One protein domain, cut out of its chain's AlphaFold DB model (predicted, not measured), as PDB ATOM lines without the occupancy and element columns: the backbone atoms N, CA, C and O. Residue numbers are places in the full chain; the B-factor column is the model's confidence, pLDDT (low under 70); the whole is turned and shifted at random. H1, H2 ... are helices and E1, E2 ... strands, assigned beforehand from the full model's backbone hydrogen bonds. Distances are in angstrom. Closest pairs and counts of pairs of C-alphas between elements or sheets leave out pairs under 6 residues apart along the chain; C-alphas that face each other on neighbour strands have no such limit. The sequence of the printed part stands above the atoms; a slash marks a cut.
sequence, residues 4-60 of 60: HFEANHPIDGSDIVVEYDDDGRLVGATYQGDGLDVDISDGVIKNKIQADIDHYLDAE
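AT A GLANCE: This is residues 4 to 60 of the 60 residues of an uncharacterized protein of Crocinitomicaceae bacterium (UniProt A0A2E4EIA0). A small, strongly twisted sheet of three strands, E1, E2 and E3, has one long helix, H1, packed slantwise over one of its faces; no named element covers the other face. A long link, residues 32 to 42, joins E3 to H1. The printed part has 57 residues, with the named elements in the order E1, E2, E3, H1; the sheet's order is E1, E2, E3, antiparallel throughout, and the class is mixed, helices and strands. The whole is compact, with a radius of gyration of the C-alphas of 10.4 A and spans of 27 by 21 by 17 A.

HOW THE PARTS SIT: E1, residues 4 to 8, and E2, residues 15 to 20, form an antiparallel hairpin at 143 degrees, with N 7 and O 16 within hydrogen-bond range at 2.9 A. E2 and E3, residues 26 to 31, form the next antiparallel hairpin, at 158 degrees, with N 19 and O 28 at 2.8 A. The three strands are a meander, each the antiparallel neighbour of the one before; E1 and E3 are the edge strands. The sheet is only just strongly twisted, its C-alphas up to 4.5 A off the best plane. H1, residues 43 to 59, is on the sheet at a height over the sheet of 9.1 A, in two layers, a helix on one face of a sheet. It lies over E1 and E3, and runs slantwise to the strands, at 54 degrees to E1 on the local plane. The closest C-alphas of E3 and H1 are those of Leu 26 and Gln 50, 5.9 A apart. In H1 every O i to N i+4 pair is within hydrogen-bond range.

IN THESE COORDINATES: E1 begins at C-alpha 4, (132.012, 133.345, 130.171), and is 13.1 A long. E2 measures 16.4 A and E3 14.9 A from first to last C-alpha. H1 runs 24.3 A from C-alpha 43, (126.034, 116.572, 120.613), to C-alpha 59, (132.393, 125.562, 142.305).

THE WHOLE: The two C-alphas farthest apart, those of Asp 34 and Asp 58, are 29.3 A apart. The printed part has no cut. The link E2 to E3 is tight, E1 to E2 short and E3 to H1 long. The mean pLDDT of the printed part is 92.1, and residue 60 is under 70.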
ATOM      1  N   HIS A   4     131.023 134.153 130.876       93.94
ATOM      2  CA  HIS A   4     132.012 133.345 130.171       93.94
ATOM      3  C   HIS A   4     133.093 132.800 131.100       93.94
ATOM      4  O   HIS A   4     133.408 133.420 132.114       93.94
ATOM      5  N   PHE A   5     133.683 131.669 130.716       94.06
ATOM      6  CA  PHE A   5     134.874 131.111 131.355       94.06
ATOM      7  C   PHE A   5     135.776 130.409 130.329       94.06
ATOM      8  O   PHE A   5     135.357 130.104 129.210       94.06
ATOM      9  N   GLU A   6     137.029 130.179 130.705       94.31
ATOM     10  CA  GLU A   6     138.025 129.501 129.871       94.31
ATOM     11  C   GLU A   6     137.984 127.985 130.104       94.31
ATOM     12  O   GLU A   6     137.983 127.516 131.244       94.31
ATOM     13  N   ALA A   7     137.971 127.213 129.019       94.06
ATOM     14  CA  ALA A   7     137.952 125.754 129.036       94.06
ATOM     15  C   ALA A   7     138.809 125.176 127.899       94.06
ATOM     16  O   ALA A   7     139.349 125.902 127.066       94.06
ATOM     17  N   ASN A   8     138.900 123.847 127.825       94.56
ATOM     18  CA  ASN A   8     139.562 123.157 126.719       94.56
ATOM     19  C   ASN A   8     138.543 122.437 125.834       94.56
ATOM     20  O   ASN A   8     137.622 121.778 126.318       94.56
ATOM     21  N   HIS A   9     138.745 122.513 124.521       92.25
ATOM     22  CA  HIS A   9     137.914 121.836 123.542       92.25
ATOM     23  C   HIS A   9     137.962 120.318 123.775       92.25
ATOM     24  O   HIS A   9     139.039 119.722 123.728       92.25
ATOM     25  N   PRO A  10     136.818 119.630 123.911       89.00
ATOM     26  CA  PRO A  10     136.766 118.241 124.383       89.00
ATOM     27  C   PRO A  10     137.303 117.178 123.407       89.00
ATOM     28  O   PRO A  10     137.271 115.991 123.718       89.00
ATOM     29  N   ILE A  11     137.779 117.588 122.231       88.62
ATOM     30  CA  ILE A  11     138.217 116.698 121.142       88.62
ATOM     31  C   ILE A  11     139.677 116.978 120.810       88.62
ATOM     32  O   ILE A  11     140.504 116.077 120.864       88.62
ATOM     33  N   ASP A  12     139.982 118.233 120.486       89.12
ATOM     34  CA  ASP A  12     141.315 118.649 120.062       89.12
ATOM     35  C   ASP A  12     142.178 119.194 121.218       89.12
ATOM     36  O   ASP A  12     143.397 119.254 121.113       89.12
ATOM     37  N   GLY A  13     141.571 119.546 122.356       90.62
ATOM     38  CA  GLY A  13     142.273 120.082 123.526       90.62
ATOM     39  C   GLY A  13     142.633 121.567 123.432       90.62
ATOM     40  O   GLY A  13     143.113 122.121 124.414       90.62
ATOM     41  N   SER A  14     142.372 122.214 122.293       93.06
ATOM     42  CA  SER A  14     142.554 123.657 122.092       93.06
ATOM     43  C   SER A  14     141.831 124.509 123.142       93.06
ATOM     44  O   SER A  14     140.732 124.161 123.570       93.06
ATOM     45  N   ASP A  15     142.412 125.643 123.526       95.25
ATOM     46  CA  ASP A  15     141.797 126.584 124.467       95.25
ATOM     47  C   ASP A  15     140.583 127.286 123.842       95.25
ATOM     48  O   ASP A  15     140.640 127.825 122.728       95.25
ATOM     49  N   ILE A  16     139.471 127.270 124.572       95.56
ATOM     50  CA  ILE A  16     138.198 127.861 124.166       95.56
ATOM     51  C   ILE A  16     137.645 128.754 125.272       95.56
ATOM     52  O   ILE A  16     137.833 128.505 126.461       95.56
ATOM     53  N   VAL A  17     136.911 129.781 124.871       95.81
ATOM     54  CA  VAL A  17     136.079 130.587 125.757       95.81
ATOM     55  C   VAL A  17     134.650 130.104 125.597       95.81
ATOM     56  O   VAL A  17     134.113 130.105 124.489       95.81
ATOM     57  N   VAL A  18     134.051 129.661 126.694       95.56
ATOM     58  CA  VAL A  18     132.672 129.176 126.743       95.56
ATOM     59  C   VAL A  18     131.785 130.301 127.242       95.56
ATOM     60  O   VAL A  18     132.061 130.880 128.287       95.56
ATOM     61  N   GLU A  19     130.709 130.582 126.518       95.38
ATOM     62  CA  GLU A  19     129.706 131.582 126.870       95.38
ATOM     63  C   GLU A  19     128.408 130.904 127.307       95.38
ATOM     64  O   GLU A  19     127.880 130.026 126.615       95.38
ATOM     65  N   TYR A  20     127.861 131.338 128.436       95.25
ATOM     66  CA  TYR A  20     126.635 130.793 129.008       95.25
ATOM     67  C   TYR A  20     125.707 131.899 129.525       95.25
ATOM     68  O   TYR A  20     126.136 133.023 129.799       95.25
ATOM     69  N   ASP A  21     124.410 131.606 129.599       94.81
ATOM     70  CA  ASP A  21     123.405 132.550 130.094       94.81
ATOM     71  C   ASP A  21     123.313 132.562 131.631       94.81
ATOM     72  O   ASP A  21     123.975 131.798 132.328       94.81
ATOM     73  N   ASP A  22     122.488 133.454 132.180       93.25
ATOM     74  CA  ASP A  22     122.264 133.552 133.630       93.25
ATOM     75  C   ASP A  22     121.610 132.287 134.235       93.25
ATOM     76  O   ASP A  22     121.660 132.095 135.448       93.25
ATOM     77  N   ASP A  23     121.011 131.421 133.410       93.50
ATOM     78  CA  ASP A  23     120.441 130.128 133.807       93.50
ATOM     79  C   ASP A  23     121.471 128.979 133.707       93.50
ATOM     80  O   ASP A  23     121.119 127.814 133.918       93.50
ATOM     81  N   GLY A  24     122.730 129.279 133.367       93.19
ATOM     82  CA  GLY A  24     123.806 128.295 133.230       93.19
ATOM     83  C   GLY A  24     123.755 127.478 131.939       93.19
ATOM     84  O   GLY A  24     124.331 126.394 131.865       93.19
ATOM     85  N   ARG A  25     123.055 127.946 130.903       93.75
ATOM     86  CA  ARG A  25     122.944 127.225 129.627       93.75
ATOM     87  C   ARG A  25     123.983 127.705 128.633       93.75
ATOM     88  O   ARG A  25     124.165 128.906 128.460       93.75
ATOM     89  N   LEU A  26     124.590 126.764 127.911       94.19
ATOM     90  CA  LEU A  26     125.514 127.068 126.820       94.19
ATOM     91  C   LEU A  26     124.845 127.943 125.748       94.19
ATOM     92  O   LEU A  26     123.856 127.535 125.128       94.19
ATOM     93  N   VAL A  27     125.441 129.106 125.493       94.19
ATOM     94  CA  VAL A  27     125.059 130.046 124.430       94.19
ATOM     95  C   VAL A  27     125.987 129.893 123.228       94.19
ATOM     96  O   VAL A  27     125.512 129.852 122.093       94.19
ATOM     97  N   GLY A  28     127.291 129.768 123.472       93.62
ATOM     98  CA  GLY A  28     128.310 129.682 122.430       93.62
ATOM     99  C   GLY A  28     129.671 129.284 122.986       93.62
ATOM    100  O   GLY A  28     129.868 129.210 124.197       93.62
ATOM    101  N   ALA A  29     130.610 128.995 122.094       94.38
ATOM    102  CA  ALA A  29     132.006 128.808 122.456       94.38
ATOM    103  C   ALA A  29     132.896 129.263 121.297       94.38
ATOM    104  O   ALA A  29     132.552 129.037 120.137       94.38
ATOM    105  N   THR A  30     134.037 129.877 121.600       95.81
ATOM    106  CA  THR A  30     134.991 130.374 120.598       95.81
ATOM    107  C   THR A  30     136.411 129.923 120.920       95.81
ATOM    108  O   THR A  30     136.775 129.786 122.084       95.81
ATOM    109  N   TYR A  31     137.237 129.676 119.906       94.56
ATOM    110  CA  TYR A  31     138.658 129.376 120.099       94.56
ATOM    111  C   TYR A  31     139.412 130.631 120.535       94.56
ATOM    112  O   TYR A  31     139.349 131.656 119.856       94.56
ATOM    113  N   GLN A  32     140.181 130.547 121.619       91.50
ATOM    114  CA  GLN A  32     140.850 131.719 122.193       91.50
ATOM    115  C   GLN A  32     141.909 132.328 121.254       91.50
ATOM    116  O   GLN A  32     142.136 133.537 121.276       91.50
ATOM    117  N   GLY A  33     142.543 131.506 120.408       85.12
ATOM    118  CA  GLY A  33     143.605 131.946 119.496       85.12
ATOM    119  C   GLY A  33     143.125 132.802 118.321       85.12
ATOM    120  O   GLY A  33     143.775 133.786 117.976       85.12
ATOM    121  N   ASP A  34     141.979 132.452 117.733       87.81
ATOM    122  CA  ASP A  34     141.503 133.043 116.473       87.81
ATOM    123  C   ASP A  34     140.097 133.658 116.580       87.81
ATOM    124  O   ASP A  34     139.626 134.298 115.638       87.81
ATOM    125  N   GLY A  35     139.407 133.472 117.712       89.25
ATOM    126  CA  GLY A  35     138.037 133.943 117.938       89.25
ATOM    127  C   GLY A  35     136.989 133.256 117.061       89.25
ATOM    128  O   GLY A  35     135.875 133.754 116.937       89.25
ATOM    129  N   LEU A  36     137.348 132.142 116.417       93.19
ATOM    130  CA  LEU A  36     136.437 131.364 115.583       93.19
ATOM    131  C   LEU A  36     135.436 130.609 116.452       93.19
ATOM    132  O   LEU A  36     135.811 130.069 117.492       93.19
ATOM    133  N   ASP A  37     134.191 130.523 115.992       93.31
ATOM    134  CA  ASP A  37     133.166 129.719 116.647       93.31
ATOM    135  C   ASP A  37     133.570 128.240 116.678       93.31
ATOM    136  O   ASP A  37     133.981 127.651 115.673       93.31
ATOM    137  N   VAL A  38     133.424 127.632 117.849       92.31
ATOM    138  CA  VAL A  38     133.517 126.187 118.021       92.31
ATOM    139  C   VAL A  38     132.254 125.566 117.437       92.31
ATOM    140  O   VAL A  38     131.137 125.984 117.753       92.31
ATOM    141  N   ASP A  39     132.411 124.527 116.617       91.06
ATOM    142  CA  ASP A  39     131.260 123.765 116.145       91.06
ATOM    143  C   ASP A  39     130.648 122.964 117.305       91.06
ATOM    144  O   ASP A  39     131.090 121.875 117.665       91.06
ATOM    145  N   ILE A  40     129.609 123.535 117.912       87.69
ATOM    146  CA  ILE A  40     128.813 122.913 118.980       87.69
ATOM    147  C   ILE A  40     127.576 122.186 118.430       87.69
ATOM    148  O   ILE A  40     126.651 121.864 119.183       87.69
ATOM    149  N   SER A  41     127.522 121.965 117.113       87.81
ATOM    150  CA  SER A  41     126.445 121.195 116.485       87.81
ATOM    151  C   SER A  41     126.556 119.707 116.830       87.81
ATOM    152  O   SER A  41     125.543 119.004 116.918       87.81
ATOM    153  N   ASP A  42     127.777 119.249 117.114       88.69
ATOM    154  CA  ASP A  42     128.038 117.926 117.649       88.69
ATOM    155  C   ASP A  42     127.530 117.791 119.096       88.69
ATOM    156  O   ASP A  42     127.914 118.525 120.013       88.69
ATOM    157  N   GLY A  43     126.654 116.808 119.312       88.44
ATOM    158  CA  GLY A  43     126.034 116.572 120.613       88.44
ATOM    159  C   GLY A  43     127.023 116.171 121.711       88.44
ATOM    160  O   GLY A  43     126.750 116.431 122.881       88.44
ATOM    161  N   VAL A  44     128.165 115.563 121.373       89.94
ATOM    162  CA  VAL A  44     129.197 115.199 122.356       89.94
ATOM    163  C   VAL A  44     129.916 116.451 122.839       89.94
ATOM    164  O   VAL A  44     130.032 116.645 124.050       89.94
ATOM    165  N   ILE A  45     130.335 117.316 121.910       91.19
ATOM    166  CA  ILE A  45     130.992 118.593 122.231       91.19
ATOM    167  C   ILE A  45     130.063 119.441 123.098       91.19
ATOM    168  O   ILE A  45     130.436 119.842 124.201       91.19
ATOM    169  N   LYS A  46     128.819 119.628 122.647       93.56
ATOM    170  CA  LYS A  46     127.812 120.403 123.373       93.56
ATOM    171  C   LYS A  46     127.578 119.886 124.792       93.56
ATOM    172  O   LYS A  46     127.588 120.672 125.733       93.56
ATOM    173  N   ASN A  47     127.369 118.579 124.955       94.56
ATOM    174  CA  ASN A  47     127.095 117.991 126.268       94.56
ATOM    175  C   ASN A  47     128.295 118.103 127.211       94.56
ATOM    176  O   ASN A  47     128.107 118.316 128.407       94.56
ATOM    177  N   LYS A  48     129.519 117.959 126.692       94.69
ATOM    178  CA  LYS A  48     130.722 118.072 127.514       94.69
ATOM    179  C   LYS A  48     130.944 119.509 127.982       94.69
ATOM    180  O   LYS A  48     131.140 119.709 129.173       94.69
ATOM    181  N   ILE A  49     130.807 120.482 127.082       94.94
ATOM    182  CA  ILE A  49     130.906 121.905 127.429       94.94
ATOM    183  C   ILE A  49     129.803 122.303 128.421       94.94
ATOM    184  O   ILE A  49     130.079 123.004 129.388       94.94
ATOM    185  N   GLN A  50     128.569 121.819 128.234       95.69
ATOM    186  CA  GLN A  50     127.490 122.054 129.198       95.69
ATOM    187  C   GLN A  50     127.834 121.500 130.587       95.69
ATOM    188  O   GLN A  50     127.669 122.207 131.573       95.69
ATOM    189  N   ALA A  51     128.389 120.288 130.668       95.06
ATOM    190  CA  ALA A  51     128.826 119.720 131.941       95.06
ATOM    191  C   ALA A  51     129.971 120.517 132.592       95.06
ATOM    192  O   ALA A  51     130.051 120.577 133.817       95.06
ATOM    193  N   ASP A  52     130.851 121.125 131.792       94.25
ATOM    194  CA  ASP A  52     131.904 122.002 132.305       94.25
ATOM    195  C   ASP A  52     131.316 123.318 132.855       94.25
ATOM    196  O   ASP A  52     131.762 123.765 133.909       94.25
ATOM    197  N   ILE A  53     130.269 123.880 132.224       95.06
ATOM    198  CA  ILE A  53     129.496 125.014 132.779       95.06
ATOM    199  C   ILE A  53     128.870 124.629 134.123       95.06
ATOM    200  O   ILE A  53     129.043 125.344 135.106       95.06
ATOM    201  N   ASP A  54     128.171 123.492 134.183       95.19
ATOM    202  CA  ASP A  54     127.505 123.032 135.409       95.19
ATOM    203  C   ASP A  54     128.514 122.843 136.556       95.19
ATOM    204  O   ASP A  54     128.251 123.223 137.695       95.19
ATOM    205  N   HIS A  55     129.694 122.293 136.254       93.88
ATOM    206  CA  HIS A  55     130.766 122.119 137.233       93.88
ATOM    207  C   HIS A  55     131.392 123.451 137.667       93.88
ATOM    208  O   HIS A  55     131.721 123.616 138.839       93.88
ATOM    209  N   TYR A  56     131.574 124.392 136.739       92.62
ATOM    210  CA  TYR A  56     132.075 125.729 137.050       92.62
ATOM    211  C   TYR A  56     131.118 126.471 137.996       92.62
ATOM    212  O   TYR A  56     131.559 127.013 139.003       92.62
ATOM    213  N   LEU A  57     129.809 126.402 137.734       91.69
ATOM    214  CA  LEU A  57     128.779 127.048 138.555       91.69
ATOM    215  C   LEU A  57     128.581 126.412 139.938       91.69
ATOM    216  O   LEU A  57     128.181 127.112 140.861       91.69
ATOM    217  N   ASP A  58     128.839 125.110 140.097       91.81
ATOM    218  CA  ASP A  58     128.817 124.446 141.415       91.81
ATOM    219  C   ASP A  58     130.038 124.819 142.277       91.81
ATOM    220  O   ASP A  58     129.987 124.742 143.506       91.81
ATOM    221  N   ALA A  59     131.141 125.221 141.638       80.94
ATOM    222  CA  ALA A  59     132.393 125.562 142.305       80.94
ATOM    223  C   ALA A  59     132.489 127.034 142.768       80.94
ATOM    224  O   ALA A  59     133.385 127.334 143.565       80.94
ATOM    225  N   GLU A  60     131.617 127.928 142.282       64.12
ATOM    226  CA  GLU A  60     131.564 129.363 142.637       64.12
ATOM    227  C   GLU A  60     130.648 129.706 143.828       64.12
ATOM    228  O   GLU A  60     129.612 129.037 144.047       64.12
TER     229      GLU A  60